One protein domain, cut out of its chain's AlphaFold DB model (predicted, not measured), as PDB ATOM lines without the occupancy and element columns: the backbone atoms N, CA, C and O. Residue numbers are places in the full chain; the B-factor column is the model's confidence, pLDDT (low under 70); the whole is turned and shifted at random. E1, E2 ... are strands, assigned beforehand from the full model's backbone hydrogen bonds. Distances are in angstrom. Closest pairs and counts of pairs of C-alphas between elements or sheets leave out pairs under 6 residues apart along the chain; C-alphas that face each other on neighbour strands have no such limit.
ATOM      1  N   LEU A   3      16.274  13.454  42.519       83.56
ATOM      2  CA  LEU A   3      15.598  13.036  41.290       83.56
ATOM      3  C   LEU A   3      14.189  12.571  41.642       83.56
ATOM      4  O   LEU A   3      14.027  11.811  42.591       83.56
ATOM      5  N   ARG A   4      13.178  12.987  40.879       88.31
ATOM      6  CA  ARG A   4      11.831  12.416  40.969       88.31
ATOM      7  C   ARG A   4      11.594  11.556  39.735       88.31
ATOM      8  O   ARG A   4      11.644  12.071  38.625       88.31
ATOM      9  N   VAL A   5      11.358  10.265  39.938       88.44
ATOM     10  CA  VAL A   5      11.077   9.308  38.863       88.44
ATOM     11  C   VAL A   5       9.588   8.992  38.894       88.44
ATOM     12  O   VAL A   5       9.045   8.681  39.953       88.44
ATOM     13  N   ALA A   6       8.930   9.096  37.742       92.06
ATOM     14  CA  ALA A   6       7.529   8.742  37.571       92.06
ATOM     15  C   ALA A   6       7.419   7.569  36.594       92.06
ATOM     16  O   ALA A   6       7.887   7.653  35.461       92.06
ATOM     17  N   VAL A   7       6.791   6.483  37.035       89.81
ATOM     18  CA  VAL A   7       6.473   5.315  36.213       89.81
ATOM     19  C   VAL A   7       4.981   5.349  35.918       89.81
ATOM     20  O   VAL A   7       4.165   5.290  36.837       89.81
ATOM     21  N   THR A   8       4.620   5.433  34.640       93.31
ATOM     22  CA  THR A   8       3.219   5.464  34.198       93.31
ATOM     23  C   THR A   8       2.859   4.146  33.532       93.31
ATOM     24  O   THR A   8       3.559   3.696  32.625       93.31
ATOM     25  N   ASN A   9       1.757   3.526  33.952       93.88
ATOM     26  CA  ASN A   9       1.232   2.355  33.263       93.88
ATOM     27  C   ASN A   9       0.470   2.788  32.003       93.88
ATOM     28  O   ASN A   9      -0.689   3.190  32.080       93.88
ATOM     29  N   LEU A  10       1.113   2.671  30.845       93.25
ATOM     30  CA  LEU A  10       0.492   2.943  29.546       93.25
ATOM     31  C   LEU A  10      -0.275   1.740  28.974       93.25
ATOM     32  O   LEU A  10      -0.918   1.865  27.934       93.25
ATOM     33  N   ALA A  11      -0.219   0.574  29.622       89.69
ATOM     34  CA  ALA A  11      -1.001  -0.575  29.190       89.69
ATOM     35  C   ALA A  11      -2.492  -0.324  29.451       89.69
ATOM     36  O   ALA A  11      -2.872   0.297  30.445       89.69
ATOM     37  N   GLY A  12      -3.357  -0.873  28.593       93.56
ATOM     38  CA  GLY A  12      -4.814  -0.853  28.784       93.56
ATOM     39  C   GLY A  12      -5.304  -1.698  29.970       93.56
ATOM     40  O   GLY A  12      -6.501  -1.762  30.232       93.56
ATOM     41  N   THR A  13      -4.397  -2.358  30.693       93.38
ATOM     42  CA  THR A  13      -4.689  -3.262  31.809       93.38
ATOM     43  C   THR A  13      -3.860  -2.902  33.047       93.38
ATOM     44  O   THR A  13      -2.786  -2.310  32.923       93.38
ATOM     45  N   PRO A  14      -4.333  -3.219  34.269       92.31
ATOM     46  CA  PRO A  14      -3.543  -3.022  35.481       92.31
ATOM     47  C   PRO A  14      -2.239  -3.832  35.458       92.31
ATOM     48  O   PRO A  14      -2.247  -5.021  35.145       92.31
ATOM     49  N   LEU A  15      -1.132  -3.197  35.841       89.75
ATOM     50  CA  LEU A  15       0.173  -3.831  36.007       89.75
ATOM     51  C   LEU A  15       0.441  -4.049  37.492       89.75
ATOM     52  O   LEU A  15       0.507  -3.086  38.252       89.75
ATOM     53  N   THR A  16       0.629  -5.300  37.905       86.94
ATOM     54  CA  THR A  16       1.095  -5.619  39.259       86.94
ATOM     55  C   THR A  16       2.591  -5.861  39.225       86.94
ATOM     56  O   THR A  16       3.049  -6.794  38.570       86.94
ATOM     57  N   PHE A  17       3.344  -5.037  39.938       86.38
ATOM     58  CA  PHE A  17       4.783  -5.178  40.099       86.38
ATOM     59  C   PHE A  17       5.139  -5.203  41.585       86.38
ATOM     60  O   PHE A  17       4.377  -4.778  42.447       86.38
ATOM     61  N   LEU A  18       6.296  -5.752  41.893       80.50
ATOM     62  CA  LEU A  18       6.881  -5.802  43.215       80.50
ATOM     63  C   LEU A  18       7.609  -4.476  43.448       80.50
ATOM     64  O   LEU A  18       8.648  -4.220  42.841       80.50
ATOM     65  N   GLU A  19       7.048  -3.614  44.292       78.94
ATOM     66  CA  GLU A  19       7.690  -2.375  44.710       78.94
ATOM     67  C   GLU A  19       8.928  -2.735  45.542       78.94
ATOM     68  O   GLU A  19       8.803  -3.343  46.620       78.94
ATOM     69  N   PRO A  20      10.140  -2.398  45.063       65.00
ATOM     70  CA  PRO A  20      11.306  -2.462  45.917       65.00
ATOM     71  C   PRO A  20      11.054  -1.471  47.049       65.00
ATOM     72  O   PRO A  20      10.842  -0.288  46.800       65.00
ATOM     73  N   GLN A  21      11.048  -1.937  48.300       65.50
ATOM     74  CA  GLN A  21      10.993  -1.052  49.463       65.50
ATOM     75  C   GLN A  21      12.240  -0.151  49.404       65.50
ATOM     76  O   GLN A  21      13.327  -0.534  49.846       65.50
ATOM     77  N   LEU A  22      12.072   1.033  48.802       52.41
ATOM     78  CA  LEU A  22      13.100   1.964  48.306       52.41
ATOM     79  C   LEU A  22      14.105   2.442  49.357       52.41
ATOM     80  O   LEU A  22      15.022   3.184  49.045       52.41
ATOM     81  N   ARG A  23      13.947   2.033  50.614       51.25
ATOM     82  CA  ARG A  23      14.894   2.357  51.677       51.25
ATOM     83  C   ARG A  23      16.128   1.457  51.685       51.25
ATOM     84  O   ARG A  23      17.064   1.786  52.400       51.25
ATOM     85  N   ILE A  24      16.105   0.306  50.998       44.22
ATOM     86  CA  ILE A  24      17.174  -0.707  51.109       44.22
ATOM     87  C   ILE A  24      17.496  -1.402  49.764       44.22
ATOM     88  O   ILE A  24      18.602  -1.892  49.592       44.22
ATOM     89  N   ALA A  25      16.602  -1.426  48.771       43.19
ATOM     90  CA  ALA A  25      16.832  -2.127  47.493       43.19
ATOM     91  C   ALA A  25      17.438  -1.231  46.386       43.19
ATOM     92  O   ALA A  25      16.969  -1.216  45.251       43.19
ATOM     93  N   GLU A  26      18.502  -0.496  46.706       52.41
ATOM     94  CA  GLU A  26      19.194   0.402  45.766       52.41
ATOM     95  C   GLU A  26      20.166  -0.232  44.732       52.41
ATOM     96  O   GLU A  26      20.534   0.495  43.808       52.41
ATOM     97  N   PRO A  27      20.583  -1.524  44.755       53.19
ATOM     98  CA  PRO A  27      21.625  -1.977  43.823       53.19
ATOM     99  C   PRO A  27      21.167  -2.086  42.356       53.19
ATOM    100  O   PRO A  27      22.006  -2.119  41.453       53.19
ATOM    101  N   ASP A  28      19.857  -2.117  42.094       67.50
ATOM    102  CA  ASP A  28      19.329  -2.360  40.748       67.50
ATOM    103  C   ASP A  28      18.759  -1.121  40.045       67.50
ATOM    104  O   ASP A  28      18.670  -1.127  38.812       67.50
ATOM    105  N   ILE A  29      18.420  -0.050  40.777       77.69
ATOM    106  CA  ILE A  29      18.096   1.240  40.152       77.69
ATOM    107  C   ILE A  29      19.413   1.913  39.775       77.69
ATOM    108  O   ILE A  29      20.244   2.211  40.633       77.69
ATOM    109  N   ARG A  30      19.623   2.145  38.478       84.81
ATOM    110  CA  ARG A  30      20.876   2.723  37.976       84.81
ATOM    111  C   ARG A  30      20.653   4.183  37.638       84.81
ATOM    112  O   ARG A  30      19.740   4.498  36.883       84.81
ATOM    113  N   VAL A  31      21.508   5.060  38.140       87.25
ATOM    114  CA  VAL A  31      21.561   6.451  37.698       87.25
ATOM    115  C   VAL A  31      22.733   6.566  36.734       87.25
ATOM    116  O   VAL A  31      23.887   6.359  37.084       87.25
ATOM    117  N   LEU A  32      22.449   6.838  35.475       89.88
ATOM    118  CA  LEU A  32      23.462   6.981  34.445       89.88
ATOM    119  C   LEU A  32      23.783   8.465  34.314       89.88
ATOM    120  O   LEU A  32      22.881   9.262  34.060       89.88
ATOM    121  N   ILE A  33      25.051   8.827  34.509       90.56
ATOM    122  CA  ILE A  33      25.511  10.220  34.509       90.56
ATOM    123  C   ILE A  33      26.585  10.370  33.432       90.56
ATOM    124  O   ILE A  33      27.589   9.661  33.436       90.56
ATOM    125  N   SER A  34      26.366  11.299  32.512       92.94
ATOM    126  CA  SER A  34      27.330  11.746  31.509       92.94
ATOM    127  C   SER A  34      27.705  13.200  31.795       92.94
ATOM    128  O   SER A  34      26.861  13.990  32.226       92.94
ATOM    129  N   ARG A  35      28.967  13.562  31.566       91.75
ATOM    130  CA  ARG A  35      29.471  14.935  31.669       91.75
ATOM    131  C   ARG A  35      29.951  15.381  30.297       91.75
ATOM    132  O   ARG A  35      30.605  14.618  29.605       91.75
ATOM    133  N   ASN A  36      29.628  16.608  29.904       85.19
ATOM    134  CA  ASN A  36      30.033  17.214  28.626       85.19
ATOM    135  C   ASN A  36      29.785  16.348  27.368       85.19
ATOM    136  O   ASN A  36      30.516  16.464  26.390       85.19
ATOM    137  N   GLY A  37      28.750  15.498  27.374       77.94
ATOM    138  CA  GLY A  37      28.441  14.605  26.254       77.94
ATOM    139  C   GLY A  37      29.318  13.351  26.165       77.94
ATOM    140  O   GLY A  37      29.244  12.646  25.164       77.94
ATOM    141  N   GLU A  38      30.121  13.050  27.192       83.75
ATOM    142  CA  GLU A  38      30.820  11.766  27.316       83.75
ATOM    143  C   GLU A  38      29.833  10.591  27.407       83.75
ATOM    144  O   GLU A  38      28.639  10.764  27.664       83.75
ATOM    145  N   GLU A  39      30.327   9.366  27.233       82.31
ATOM    146  CA  GLU A  39      29.520   8.166  27.440       82.31
ATOM    147  C   GLU A  39      28.935   8.134  28.864       82.31
ATOM    148  O   GLU A  39      29.561   8.568  29.838       82.31
ATOM    149  N   PHE A  40      27.700   7.643  28.989       83.44
ATOM    150  CA  PHE A  40      27.039   7.521  30.281       83.44
ATOM    151  C   PHE A  40      27.828   6.588  31.195       83.44
ATOM    152  O   PHE A  40      27.814   5.368  31.036       83.44
ATOM    153  N   ARG A  41      28.457   7.160  32.222       74.00
ATOM    154  CA  ARG A  41      29.080   6.374  33.278       74.00
ATOM    155  C   ARG A  41      27.978   5.809  34.159       74.00
ATOM    156  O   ARG A  41      27.064   6.517  34.605       74.00
ATOM    157  N   ARG A  42      28.052   4.504  34.405       61.62
ATOM    158  CA  ARG A  42      27.121   3.826  35.301       61.62
ATOM    159  C   ARG A  42      27.403   4.311  36.719       61.62
ATOM    160  O   ARG A  42      28.489   4.080  37.217       61.62
ATOM    161  N   ASN A  43      26.430   4.943  37.367       56.44
ATOM    162  CA  ASN A  43      26.454   5.158  38.808       56.44
ATOM    163  C   ASN A  43      25.347   4.276  39.395       56.44
ATOM    164  O   ASN A  43      24.157   4.452  39.127       56.44
ATOM    165  N   VAL A  44      25.729   3.242  40.136       53.69
ATOM    166  CA  VAL A  44      24.759   2.542  40.991       53.69
ATOM    167  C   VAL A  44      24.492   3.455  42.203       53.69
ATOM    168  O   VAL A  44      25.260   4.382  42.463       53.69
ATOM    169  N   LEU A  45      23.386   3.279  42.916       49.38
ATOM    170  CA  LEU A  45      23.195   3.955  44.195       49.38
ATOM    171  C   LEU A  45      23.928   3.159  45.278       49.38
ATOM    172  O   LEU A  45      23.740   1.950  45.423       49.38
ATOM    173  N   GLY A  46      24.864   3.814  45.963       41.03
ATOM    174  CA  GLY A  46      25.743   3.160  46.922       41.03
ATOM    175  C   GLY A  46      25.010   2.827  48.217       41.03
ATOM    176  O   GLY A  46      24.924   3.676  49.099       41.03
ATOM    177  N   VAL A  47      24.565   1.576  48.373       40.88
ATOM    178  CA  VAL A  47      24.247   0.999  49.688       40.88
ATOM    179  C   VAL A  47      25.286  -0.059  50.025       40.88
ATOM    180  O   VAL A  47      25.362  -1.114  49.397       40.88
ATOM    181  N   LEU A  48      26.081   0.223  51.057       35.25
ATOM    182  CA  LEU A  48      26.905  -0.770  51.740       35.25
ATOM    183  C   LEU A  48      25.980  -1.776  52.444       35.25
ATOM    184  O   LEU A  48      25.459  -1.505  53.521       35.25
ATOM    185  N   GLY A  49      25.788  -2.938  51.815       35.00
ATOM    186  CA  GLY A  49      25.169  -4.125  52.412       35.00
ATOM    187  C   GLY A  49      23.638  -4.128  52.406       35.00
ATOM    188  O   GLY A  49      22.990  -3.430  53.180       35.00
ATOM    189  N   VAL A  50      23.041  -5.000  51.588       31.56
ATOM    190  CA  VAL A  50      21.586  -5.207  51.547       31.56
ATOM    191  C   VAL A  50      21.246  -6.645  51.917       31.56
ATOM    192  O   VAL A  50      21.557  -7.587  51.195       31.56
ATOM    193  N   VAL A  51      20.537  -6.800  53.036       33.47
ATOM    194  CA  VAL A  51      19.637  -7.935  53.262       33.47
ATOM    195  C   VAL A  51      18.330  -7.580  52.560       33.47
ATOM    196  O   VAL A  51      17.688  -6.596  52.935       33.47
ATOM    197  N   MET A  52      17.942  -8.339  51.532       38.09
ATOM    198  CA  MET A  52      16.680  -8.103  50.823       38.09
ATOM    199  C   MET A  52      15.502  -8.230  51.798       38.09
ATOM    200  O   MET A  52      15.245  -9.304  52.344       38.09
ATOM    201  N   ARG A  53      14.784  -7.126  52.037       47.69
ATOM    202  CA  ARG A  53      13.440  -7.175  52.633       47.69
ATOM    203  C   ARG A  53      12.452  -7.732  51.596       47.69
ATOM    204  O   ARG A  53      12.706  -7.584  50.402       47.69
ATOM    205  N   PRO A  54      11.335  -8.350  52.023       55.41
ATOM    206  CA  PRO A  54      10.301  -8.790  51.094       55.41
ATOM    207  C   PRO A  54       9.766  -7.597  50.295       55.41
ATOM    208  O   PRO A  54       9.504  -6.529  50.856       55.41
ATOM    209  N   TYR A  55       9.636  -7.781  48.984       66.69
ATOM    210  CA  TYR A  55       8.968  -6.838  48.096       66.69
ATOM    211  C   TYR A  55       7.490  -6.699  48.482       66.69
ATOM    212  O   TYR A  55       6.891  -7.663  48.956       66.69
ATOM    213  N   THR A  56       6.890  -5.528  48.261       76.12
ATOM    214  CA  THR A  56       5.437  -5.340  48.410       76.12
ATOM    215  C   THR A  56       4.802  -5.324  47.029       76.12
ATOM    216  O   THR A  56       5.255  -4.584  46.163       76.12
ATOM    217  N   ALA A  57       3.780  -6.139  46.786       82.06
ATOM    218  CA  ALA A  57       3.065  -6.081  45.517       82.06
ATOM    219  C   ALA A  57       2.268  -4.769  45.410       82.06
ATOM    220  O   ALA A  57       1.416  -4.465  46.243       82.06
ATOM    221  N   CYS A  58       2.522  -4.011  44.348       85.75
ATOM    222  CA  CYS A  58       1.813  -2.795  43.988       85.75
ATOM    223  C   CYS A  58       1.125  -2.979  42.640       85.75
ATOM    224  O   CYS A  58       1.740  -3.400  41.662       85.75
ATOM    225  N   THR A  59      -0.159  -2.632  42.571       90.75
ATOM    226  CA  THR A  59      -0.925  -2.651  41.323       90.75
ATOM    227  C   THR A  59      -1.127  -1.231  40.815       90.75
ATOM    228  O   THR A  59      -1.807  -0.422  41.445       90.75
ATOM    229  N   LEU A  60      -0.573  -0.941  39.643       90.88
ATOM    230  CA  LEU A  60      -0.742   0.316  38.931       90.88
ATOM    231  C   LEU A  60      -1.847   0.155  37.888       90.88
ATOM    232  O   LEU A  60      -1.710  -0.609  36.932       90.88
ATOM    233  N   ARG A  61      -2.969   0.854  38.073       94.69
ATOM    234  CA  ARG A  61      -4.084   0.847  37.106       94.69
ATOM    235  C   ARG A  61      -3.632   1.400  35.751       94.69
ATOM    236  O   ARG A  61      -2.640   2.119  35.697       94.69
ATOM    237  N   SER A  62      -4.366   1.089  34.684       95.44
ATOM    238  CA  SER A  62      -4.152   1.722  33.373       95.44
ATOM    239  C   SER A  62      -4.215   3.249  33.506       95.44
ATOM    240  O   SER A  62      -5.101   3.769  34.186       95.44
ATOM    241  N   GLY A  63      -3.227   3.951  32.951       95.56
ATOM    242  CA  GLY A  63      -3.030   5.398  33.101       95.56
ATOM    243  C   GLY A  63      -2.543   5.849  34.486       95.56
ATOM    244  O   GLY A  63      -2.265   7.029  34.686       95.56
ATOM    245  N   GLY A  64      -2.428   4.938  35.455       95.19
ATOM    246  CA  GLY A  64      -1.937   5.237  36.795       95.19
ATOM    247  C   GLY A  64      -0.454   5.600  36.787       95.19
ATOM    248  O   GLY A  64       0.330   5.034  36.024       95.19
ATOM    249  N   VAL A  65      -0.071   6.515  37.680       94.06
ATOM    250  CA  VAL A  65       1.312   6.976  37.851       94.06
ATOM    251  C   VAL A  65       1.804   6.605  39.246       94.06
ATOM    252  O   VAL A  65       1.179   6.954  40.246       94.06
ATOM    253  N   TRP A  66       2.933   5.910  39.310       88.75
ATOM    254  CA  TRP A  66       3.692   5.680  40.533       88.75
ATOM    255  C   TRP A  66       4.905   6.613  40.540       88.75
ATOM    256  O   TRP A  66       5.522   6.831  39.498       88.75
ATOM    257  N   GLN A  67       5.238   7.200  41.688       89.69
ATOM    258  CA  GLN A  67       6.328   8.169  41.798       89.69
ATOM    259  C   GLN A  67       7.261   7.825  42.954       89.69
ATOM    260  O   GLN A  67       6.800   7.478  44.042       89.69
ATOM    261  N   CYS A  68       8.562   8.022  42.751       83.81
ATOM    262  CA  CYS A  68       9.551   7.991  43.820       83.81
ATOM    263  C   CYS A  68      10.517   9.175  43.751       83.81
ATOM    264  O   CYS A  68      10.755   9.760  42.693       83.81
ATOM    265  N   GLU A  69      11.070   9.539  44.908       83.38
ATOM    266  CA  GLU A  69      12.143  10.526  45.028       83.38
ATOM    267  C   GLU A  69      13.432   9.810  45.434       83.38
ATOM    268  O   GLU A  69      13.464   9.071  46.416       83.38
ATOM    269  N   MET A  70      14.499  10.046  44.678       81.62
ATOM    270  CA  MET A  70      15.816   9.454  44.868       81.62
ATOM    271  C   MET A  70      16.838  10.543  45.174       81.62
ATOM    272  O   MET A  70      16.746  11.663  44.662       81.62
ATOM    273  N   ARG A  71      17.845  10.223  45.988       82.06
ATOM    274  CA  ARG A  71      18.962  11.128  46.276       82.06
ATOM    275  C   ARG A  71      20.246  10.556  45.704       82.06
ATOM    276  O   ARG A  71      20.664   9.478  46.093       82.06
ATOM    277  N   VAL A  72      20.878  11.312  44.814       82.12
ATOM    278  CA  VAL A  72      22.152  10.945  44.187       82.12
ATOM    279  C   VAL A  72      23.234  11.829  44.783       82.12
ATOM    280  O   VAL A  72      23.174  13.058  44.646       82.12
ATOM    281  N   LEU A  73      24.163  11.215  45.512       76.75
ATOM    282  CA  LEU A  73      25.230  11.910  46.240       76.75
ATOM    283  C   LEU A  73      26.617  11.417  45.818       76.75
ATOM    284  O   LEU A  73      27.482  12.241  45.535       76.75
ATOM    285  N   TYR A  74      26.798  10.102  45.715       75.62
ATOM    286  CA  TYR A  74      28.092   9.466  45.478       75.62
ATOM    287  C   TYR A  74      28.041   8.514  44.284       75.62
ATOM    288  O   TYR A  74      26.966   8.036  43.916       75.62
ATOM    289  N   ASP A  75      29.206   8.239  43.708       71.06
ATOM    290  CA  ASP A  75      29.411   7.156  42.749       71.06
ATOM    291  C   ASP A  75      29.435   5.817  43.506       71.06
ATOM    292  O   ASP A  75      30.216   5.639  44.439       71.06
ATOM    293  N   ALA A  76      28.587   4.850  43.149       63.19
ATOM    294  CA  ALA A  76      28.613   3.544  43.815       63.19
ATOM    295  C   ALA A  76      29.823   2.675  43.481       63.19
ATOM    296  O   ALA A  76      30.124   1.769  44.258       63.19
ATOM    297  N   TYR A  77      30.493   2.887  42.348       61.72
ATOM    298  CA  TYR A  77      31.704   2.129  42.026       61.72
ATOM    299  C   TYR A  77      32.898   2.624  42.829       61.72
ATOM    300  O   TYR A  77      33.811   1.855  43.120       61.72
ATOM    301  N   GLN A  78      32.861   3.894  43.228       69.25
ATOM    302  CA  GLN A  78      33.848   4.505  44.099       69.25
ATOM    303  C   GLN A  78      33.105   5.278  45.193       69.25
ATOM    304  O   GLN A  78      32.987   6.494  45.079       69.25
ATOM    305  N   PRO A  79      32.628   4.611  46.269       59.56
ATOM    306  CA  PRO A  79      31.784   5.207  47.319       59.56
ATOM    307  C   PRO A  79      32.360   6.454  48.012       59.56
ATOM    308  O   PRO A  79      31.666   7.114  48.779       59.56
ATOM    309  N   GLY A  80      33.631   6.783  47.760       63.97
ATOM    310  CA  GLY A  80      34.279   8.015  48.199       63.97
ATOM    311  C   GLY A  80      34.278   9.159  47.176       63.97
ATOM    312  O   GLY A  80      34.843  10.206  47.483       63.97
ATOM    313  N   ASN A  81      33.718   8.987  45.979       74.12
ATOM    314  CA  ASN A  81      33.593  10.026  44.959       74.12
ATOM    315  C   ASN A  81      32.177  10.586  44.943       74.12
ATOM    316  O   ASN A  81      31.198   9.852  45.061       74.12
ATOM    317  N   LEU A  82      32.067  11.895  44.746       79.81
ATOM    318  CA  LEU A  82      30.786  12.539  44.492       79.81
ATOM    319  C   LEU A  82      30.281  12.156  43.100       79.81
ATOM    320  O   LEU A  82      31.062  12.083  42.155       79.81
ATOM    321  N   ALA A  83      28.967  11.984  42.961       85.38
ATOM    322  CA  ALA A  83      28.333  11.711  41.666       85.38
ATOM    323  C   ALA A  83      28.527  12.862  40.652       85.38
ATOM    324  O   ALA A  83      28.445  12.662  39.442       85.38
ATOM    325  N   PHE A  84      28.797  14.069  41.159       89.38
ATOM    326  CA  PHE A  84      29.089  15.282  40.395       89.38
ATOM    327  C   PHE A  84      30.364  15.913  40.969       89.38
ATOM    328  O   PHE A  84      30.276  16.782  41.836       89.38
ATOM    329  N   PRO A  85      31.553  15.415  40.589       85.88
ATOM    330  CA  PRO A  85      32.805  15.813  41.232       85.88
ATOM    331  C   PRO A  85      33.259  17.234  40.873       85.88
ATOM    332  O   PRO A  85      34.062  17.813  41.599       85.88
ATOM    333  N   GLU A  86      32.757  17.797  39.774       89.69
ATOM    334  CA  GLU A  86      33.185  19.087  39.238       89.69
ATOM    335  C   GLU A  86      31.982  19.891  38.729       89.69
ATOM    336  O   GLU A  86      30.922  19.336  38.428       89.69
ATOM    337  N   ALA A  87      32.149  21.205  38.583       91.00
ATOM    338  CA  ALA A  87      31.177  22.033  37.886       91.00
ATOM    339  C   ALA A  87      31.111  21.685  36.387       91.00
ATOM    340  O   ALA A  87      32.064  21.180  35.779       91.00
ATOM    341  N   GLY A  88      29.960  21.946  35.770       94.12
ATOM    342  CA  GLY A  88      29.752  21.758  34.337       94.12
ATOM    343  C   GLY A  88      28.362  21.261  33.961       94.12
ATOM    344  O   GLY A  88      27.435  21.211  34.774       94.12
ATOM    345  N   ALA A  89      28.212  20.908  32.685       94.25
ATOM    346  CA  ALA A  89      26.984  20.335  32.156       94.25
ATOM    347  C   ALA A  89      26.977  18.811  32.337       94.25
ATOM    348  O   ALA A  89      27.935  18.122  31.975       94.25
ATOM    349  N   TYR A  90      25.866  18.299  32.853       94.62
ATOM    350  CA  TYR A  90      25.632  16.879  33.075       94.62
ATOM    351  C   TYR A  90      24.341  16.424  32.398       94.62
ATOM    352  O   TYR A  90      23.377  17.179  32.289       94.62
ATOM    353  N   TRP A  91      24.323  15.167  31.978       94.44
ATOM    354  CA  TRP A  91      23.173  14.466  31.426       94.44
ATOM    355  C   TRP A  91      22.897  13.274  32.324       94.44
ATOM    356  O   TRP A  91      23.785  12.462  32.572       94.44
ATOM    357  N   VAL A  92      21.677  13.184  32.841       92.69
ATOM    358  CA  VAL A  92      21.286  12.162  33.809       92.69
ATOM    359  C   VAL A  92      20.067  11.422  33.294       92.69
ATOM    360  O   VAL A  92      19.071  12.048  32.946       92.69
ATOM    361  N   LYS A  93      20.120  10.092  33.281       94.06
ATOM    362  CA  LYS A  93      18.939   9.238  33.094       94.06
ATOM    363  C   LYS A  93      18.906   8.150  34.157       94.06
ATOM    364  O   LYS A  93      19.943   7.776  34.700       94.06
ATOM    365  N   VAL A  94      17.722   7.646  34.474       91.88
ATOM    366  CA  VAL A  94      17.534   6.568  35.446       91.88
ATOM    367  C   VAL A  94      17.088   5.316  34.710       91.88
ATOM    368  O   VAL A  94      16.170   5.369  33.903       91.88
ATOM    369  N   VAL A  95      17.717   4.182  35.004       90.19
ATOM    370  CA  VAL A  95      17.245   2.859  34.594       90.19
ATOM    371  C   VAL A  95      16.524   2.248  35.783       90.19
ATOM    372  O   VAL A  95      17.154   1.842  36.763       90.19
ATOM    373  N   TYR A  96      15.200   2.216  35.705       86.94
ATOM    374  CA  TYR A  96      14.332   1.723  36.761       86.94
ATOM    375  C   TYR A  96      13.927   0.261  36.490       86.94
ATOM    376  O   TYR A  96      13.323  -0.023  35.450       86.94
ATOM    377  N   PRO A  97      14.250  -0.692  37.384       86.81
ATOM    378  CA  PRO A  97      13.795  -2.071  37.296       86.81
ATOM    379  C   PRO A  97      12.360  -2.199  37.833       86.81
ATOM    380  O   PRO A  97      12.074  -1.919  38.996       86.81
ATOM    381  N   LEU A  98      11.447  -2.661  36.987       85.25
ATOM    382  CA  LEU A  98      10.115  -3.117  37.368       85.25
ATOM    383  C   LEU A  98      10.143  -4.631  37.523       85.25
ATOM    384  O   LEU A  98      10.287  -5.379  36.558       85.25
ATOM    385  N   TYR A  99      10.025  -5.068  38.766       83.12
ATOM    386  CA  TYR A  99       9.995  -6.470  39.142       83.12
ATOM    387  C   TYR A  99       8.578  -7.004  38.989       83.12
ATOM    388  O   TYR A  99       7.675  -6.552  39.680       83.12
ATOM    389  N   PHE A 100       8.357  -7.977  38.122       81.50
ATOM    390  CA  PHE A 100       7.075  -8.666  38.014       81.50
ATOM    391  C   PHE A 100       7.194 -10.029  38.680       81.50
ATOM    392  O   PHE A 100       8.210 -10.705  38.540       81.50
ATOM    393  N   GLY A 101       6.176 -10.435  39.430       72.38
ATOM    394  CA  GLY A 101       6.176 -11.709  40.139       72.38
ATOM    395  C   GLY A 101       5.168 -11.734  41.276       72.38
ATOM    396  O   GLY A 101       4.374 -10.812  41.451       72.38
ATOM    397  N   SER A 102       5.213 -12.804  42.062       66.38
ATOM    398  CA  SER A 102       4.438 -12.899  43.299       66.38
ATOM    399  C   SER A 102       5.351 -12.651  44.494       66.38
ATOM    400  O   SER A 102       6.512 -13.059  44.477       66.38
ATOM    401  N   GLU A 103       4.820 -12.074  45.573       59.44
ATOM    402  CA  GLU A 103       5.568 -11.860  46.828       59.44
ATOM    403  C   GLU A 103       6.216 -13.150  47.371       59.44
ATOM    404  O   GLU A 103       7.179 -13.102  48.128       59.44
ATOM    405  N   ARG A 104       5.690 -14.315  46.970       49.22
ATOM    406  CA  ARG A 104       6.045 -15.639  47.487       49.22
ATOM    407  C   ARG A 104       7.306 -16.246  46.873       49.22
ATOM    408  O   ARG A 104       7.994 -16.998  47.551       49.22
ATOM    409  N   PHE A 105       7.567 -15.961  45.599       51.88
ATOM    410  CA  PHE A 105       8.663 -16.572  44.832       51.88
ATOM    411  C   PHE A 105       9.729 -15.552  44.415       51.88
ATOM    412  O   PHE A 105      10.710 -15.920  43.777       51.88
ATOM    413  N   GLY A 106       9.551 -14.284  44.804       58.59
ATOM    414  CA  GLY A 106      10.368 -13.181  44.319       58.59
ATOM    415  C   GLY A 106       9.971 -12.748  42.903       58.59
ATOM    416  O   GLY A 106       8.957 -13.207  42.363       58.59
ATOM    417  N   PRO A 107      10.732 -11.820  42.304       67.50
ATOM    418  CA  PRO A 107      10.517 -11.427  40.918       67.50
ATOM    419  C   PRO A 107      10.716 -12.616  39.976       67.50
ATOM    420  O   PRO A 107      11.783 -13.215  39.953       67.50
ATOM    421  N   SER A 108       9.696 -12.935  39.182       72.50
ATOM    422  CA  SER A 108       9.783 -13.889  38.071       72.50
ATOM    423  C   SER A 108      10.352 -13.255  36.801       72.50
ATOM    424  O   SER A 108      10.793 -13.959  35.901       72.50
ATOM    425  N   SER A 109      10.299 -11.928  36.690       78.69
ATOM    426  CA  SER A 109      10.925 -11.184  35.601       78.69
ATOM    427  C   SER A 109      11.220  -9.744  36.021       78.69
ATOM    428  O   SER A 109      10.623  -9.210  36.957       78.69
ATOM    429  N   VAL A 110      12.171  -9.108  35.332       82.19
ATOM    430  CA  VAL A 110      12.554  -7.711  35.565       82.19
ATOM    431  C   VAL A 110      12.515  -6.962  34.243       82.19
ATOM    432  O   VAL A 110      13.307  -7.241  33.344       82.19
ATOM    433  N   LEU A 111      11.615  -5.991  34.125       83.62
ATOM    434  CA  LEU A 111      11.586  -5.055  33.006       83.62
ATOM    435  C   LEU A 111      12.370  -3.809  33.394       83.62
ATOM    436  O   LEU A 111      12.002  -3.115  34.335       83.62
ATOM    437  N   ARG A 112      13.440  -3.497  32.671       87.00
ATOM    438  CA  ARG A 112      14.196  -2.262  32.894       87.00
ATOM    439  C   ARG A 112      13.676  -1.186  31.955       87.00
ATOM    440  O   ARG A 112      13.634  -1.404  30.750       87.00
ATOM    441  N   GLN A 113      13.263  -0.062  32.520       89.56
ATOM    442  CA  GLN A 113      12.809   1.106  31.773       89.56
ATOM    443  C   GLN A 113      13.780   2.251  32.006       89.56
ATOM    444  O   GLN A 113      14.152   2.528  33.147       89.56
ATOM    445  N   GLU A 114      14.203   2.900  30.930       92.44
ATOM    446  CA  GLU A 114      15.033   4.094  31.015       92.44
ATOM    447  C   GLU A 114      14.150   5.339  31.015       92.44
ATOM    448  O   GLU A 114      13.169   5.417  30.278       92.44
ATOM    449  N   THR A 115      14.497   6.326  31.836       94.38
ATOM    450  CA  THR A 115      13.883   7.650  31.751       94.38
ATOM    451  C   THR A 115      14.442   8.424  30.566       94.38
ATOM    452  O   THR A 115      15.530   8.138  30.059       94.38
ATOM    453  N   GLU A 116      13.751   9.500  30.206       93.19
ATOM    454  CA  GLU A 116      14.346  10.555  29.393       93.19
ATOM    455  C   GLU A 116      15.613  11.118  30.056       93.19
ATOM    456  O   GLU A 116      15.800  11.051  31.279       93.19
ATOM    457  N   VAL A 117      16.497  11.669  29.223       93.69
ATOM    458  CA  VAL A 117      17.737  12.297  29.671       93.69
ATOM    459  C   VAL A 117      17.441  13.711  30.154       93.69
ATOM    460  O   VAL A 117      17.007  14.569  29.390       93.69
ATOM    461  N   VAL A 118      17.750  13.976  31.416       93.50
ATOM    462  CA  VAL A 118      17.654  15.303  32.020       93.50
ATOM    463  C   VAL A 118      19.014  15.984  31.947       93.50
ATOM    464  O   VAL A 118      20.016  15.447  32.423       93.50
ATOM    465  N   ARG A 119      19.053  17.190  31.378       94.38
ATOM    466  CA  ARG A 119      20.252  18.033  31.379       94.38
ATOM    467  C   ARG A 119      20.293  18.890  32.641       94.38
ATOM    468  O   ARG A 119      19.310  19.531  32.998       94.38
ATOM    469  N   LEU A 120      21.452  18.933  33.282       93.31
ATOM    470  CA  LEU A 120      21.715  19.677  34.507       93.31
ATOM    471  C   LEU A 120      22.961  20.541  34.322       93.31
ATOM    472  O   LEU A 120      23.866  20.184  33.570       93.31
ATOM    473  N   SER A 121      23.023  21.656  35.043       93.69
ATOM    474  CA  SER A 121      24.236  22.457  35.180       93.69
ATOM    475  C   SER A 121      24.605  22.504  36.655       93.69
ATOM    476  O   SER A 121      23.836  23.003  37.476       93.69
ATOM    477  N   ILE A 122      25.756  21.926  36.982       93.12
ATOM    478  CA  ILE A 122      26.346  21.979  38.315       93.12
ATOM    479  C   ILE A 122      27.274  23.187  38.328       93.12
ATOM    480  O   ILE A 122      28.135  23.309  37.457       93.12
ATOM    481  N   ARG A 123      27.049  24.107  39.264       91.44
ATOM    482  CA  ARG A 123      27.890  25.294  39.443       91.44
ATOM    483  C   ARG A 123      29.067  24.956  40.342       91.44
ATOM    484  O   ARG A 123      28.985  24.009  41.125       91.44
ATOM    485  N   ASP A 124      30.127  25.745  40.232       89.38
ATOM    486  CA  ASP A 124      31.166  25.735  41.252       89.38
ATOM    487  C   ASP A 124      30.552  26.124  42.606       89.38
ATOM    488  O   ASP A 124      29.585  26.895  42.642       89.38
TER     489      ASP A 124
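What this domain is: This is residues 3 to 124 of the 719 residues of an uncharacterized protein of Candidatus Solibacter sp (UniProt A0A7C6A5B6). One very long strand, E7, runs along the longest axis as a spine: at its first part it lies between the E3-E4 hairpin on one side and E9 on the other, and at its last part E8 folds back along it, making a strongly twisted, branched sheet. Two separate two-stranded ribbons complete the picture as an only partly formed second layer: E1-E6 crosses over the middle of E7, and E2-E5 comes in close beside its last part. The printed part has 122 residues, with no named helix and nine named strands, E1 to E9 in order along the chain; neighbour strands are antiparallel and the class is all strand. It is compact, with a radius of gyration of the C-alphas of 15.7 A and spans of 46 by 33 by 21 A.

Where its parts are: E1, residues 3 to 8, begins at C-alpha 3 (15.598, 13.036, 41.290) and is 16.2 A long. E2 is residues 15 to 19, 11.6 A. E3, residues 30 to 35, measures 16.2 A, and E4, residues 41 to 44, 9.6 A. E5, residues 56 to 60, is 12.6 A long, and E6, residues 65 to 71, 20.0 A. E7, residues 88 to 102, runs 43.8 A from C-alpha 88 (29.752, 21.758, 34.337). E8, residues 106 to 114, spans 22.3 A and bends by 65 degrees at residue 109. E9, residues 118 to 122, is 12.6 A long and ends at C-alpha 122 (26.346, 21.979, 38.315).

How they stand to each other: E7 has staggered pairing, with E9 over residues 88 to 92, E3 over 90 to 95 and E8 over 95 to 102. E3 lies on one side of E7, E8 and E9 on the other side. N 32 and O 93 are 2.8 A apart, N 90 and O 120 2.8 A, and N 98 and O 111 2.7 A, each within hydrogen-bond range. E7 and E8 form a hairpin, as do E3 and E4, where N 31 and O 43 are 2.9 A apart. E4, E8 and E9 are edge strands. The closest C-alphas of E2 and E7, those of Phe 17 and Phe 100, are 4.7 A apart. E2 is antiparallel to E5 at 147 degrees, with N 17 and O 58 at 2.9 A. E1 is antiparallel to E6 at 161 degrees, with N 5 and O 68 at 2.9 A. The closest C-alphas of E1 and E7, those of Val 5 and Val 94, are 7.8 A apart. E6 and E8 are apart.

The domain as a whole: The C-alphas farthest apart, those of Arg 104 and Asp 124, are 48.8 A apart. The printed part has no cut. The links E4 to E5 and E6 to E7 are long; the latter is residues 72 to 87. The mean pLDDT of the printed part is 77.8, and residues 20 to 28, 42 to 55, 76 to 80 and 102 to 107 are under 70.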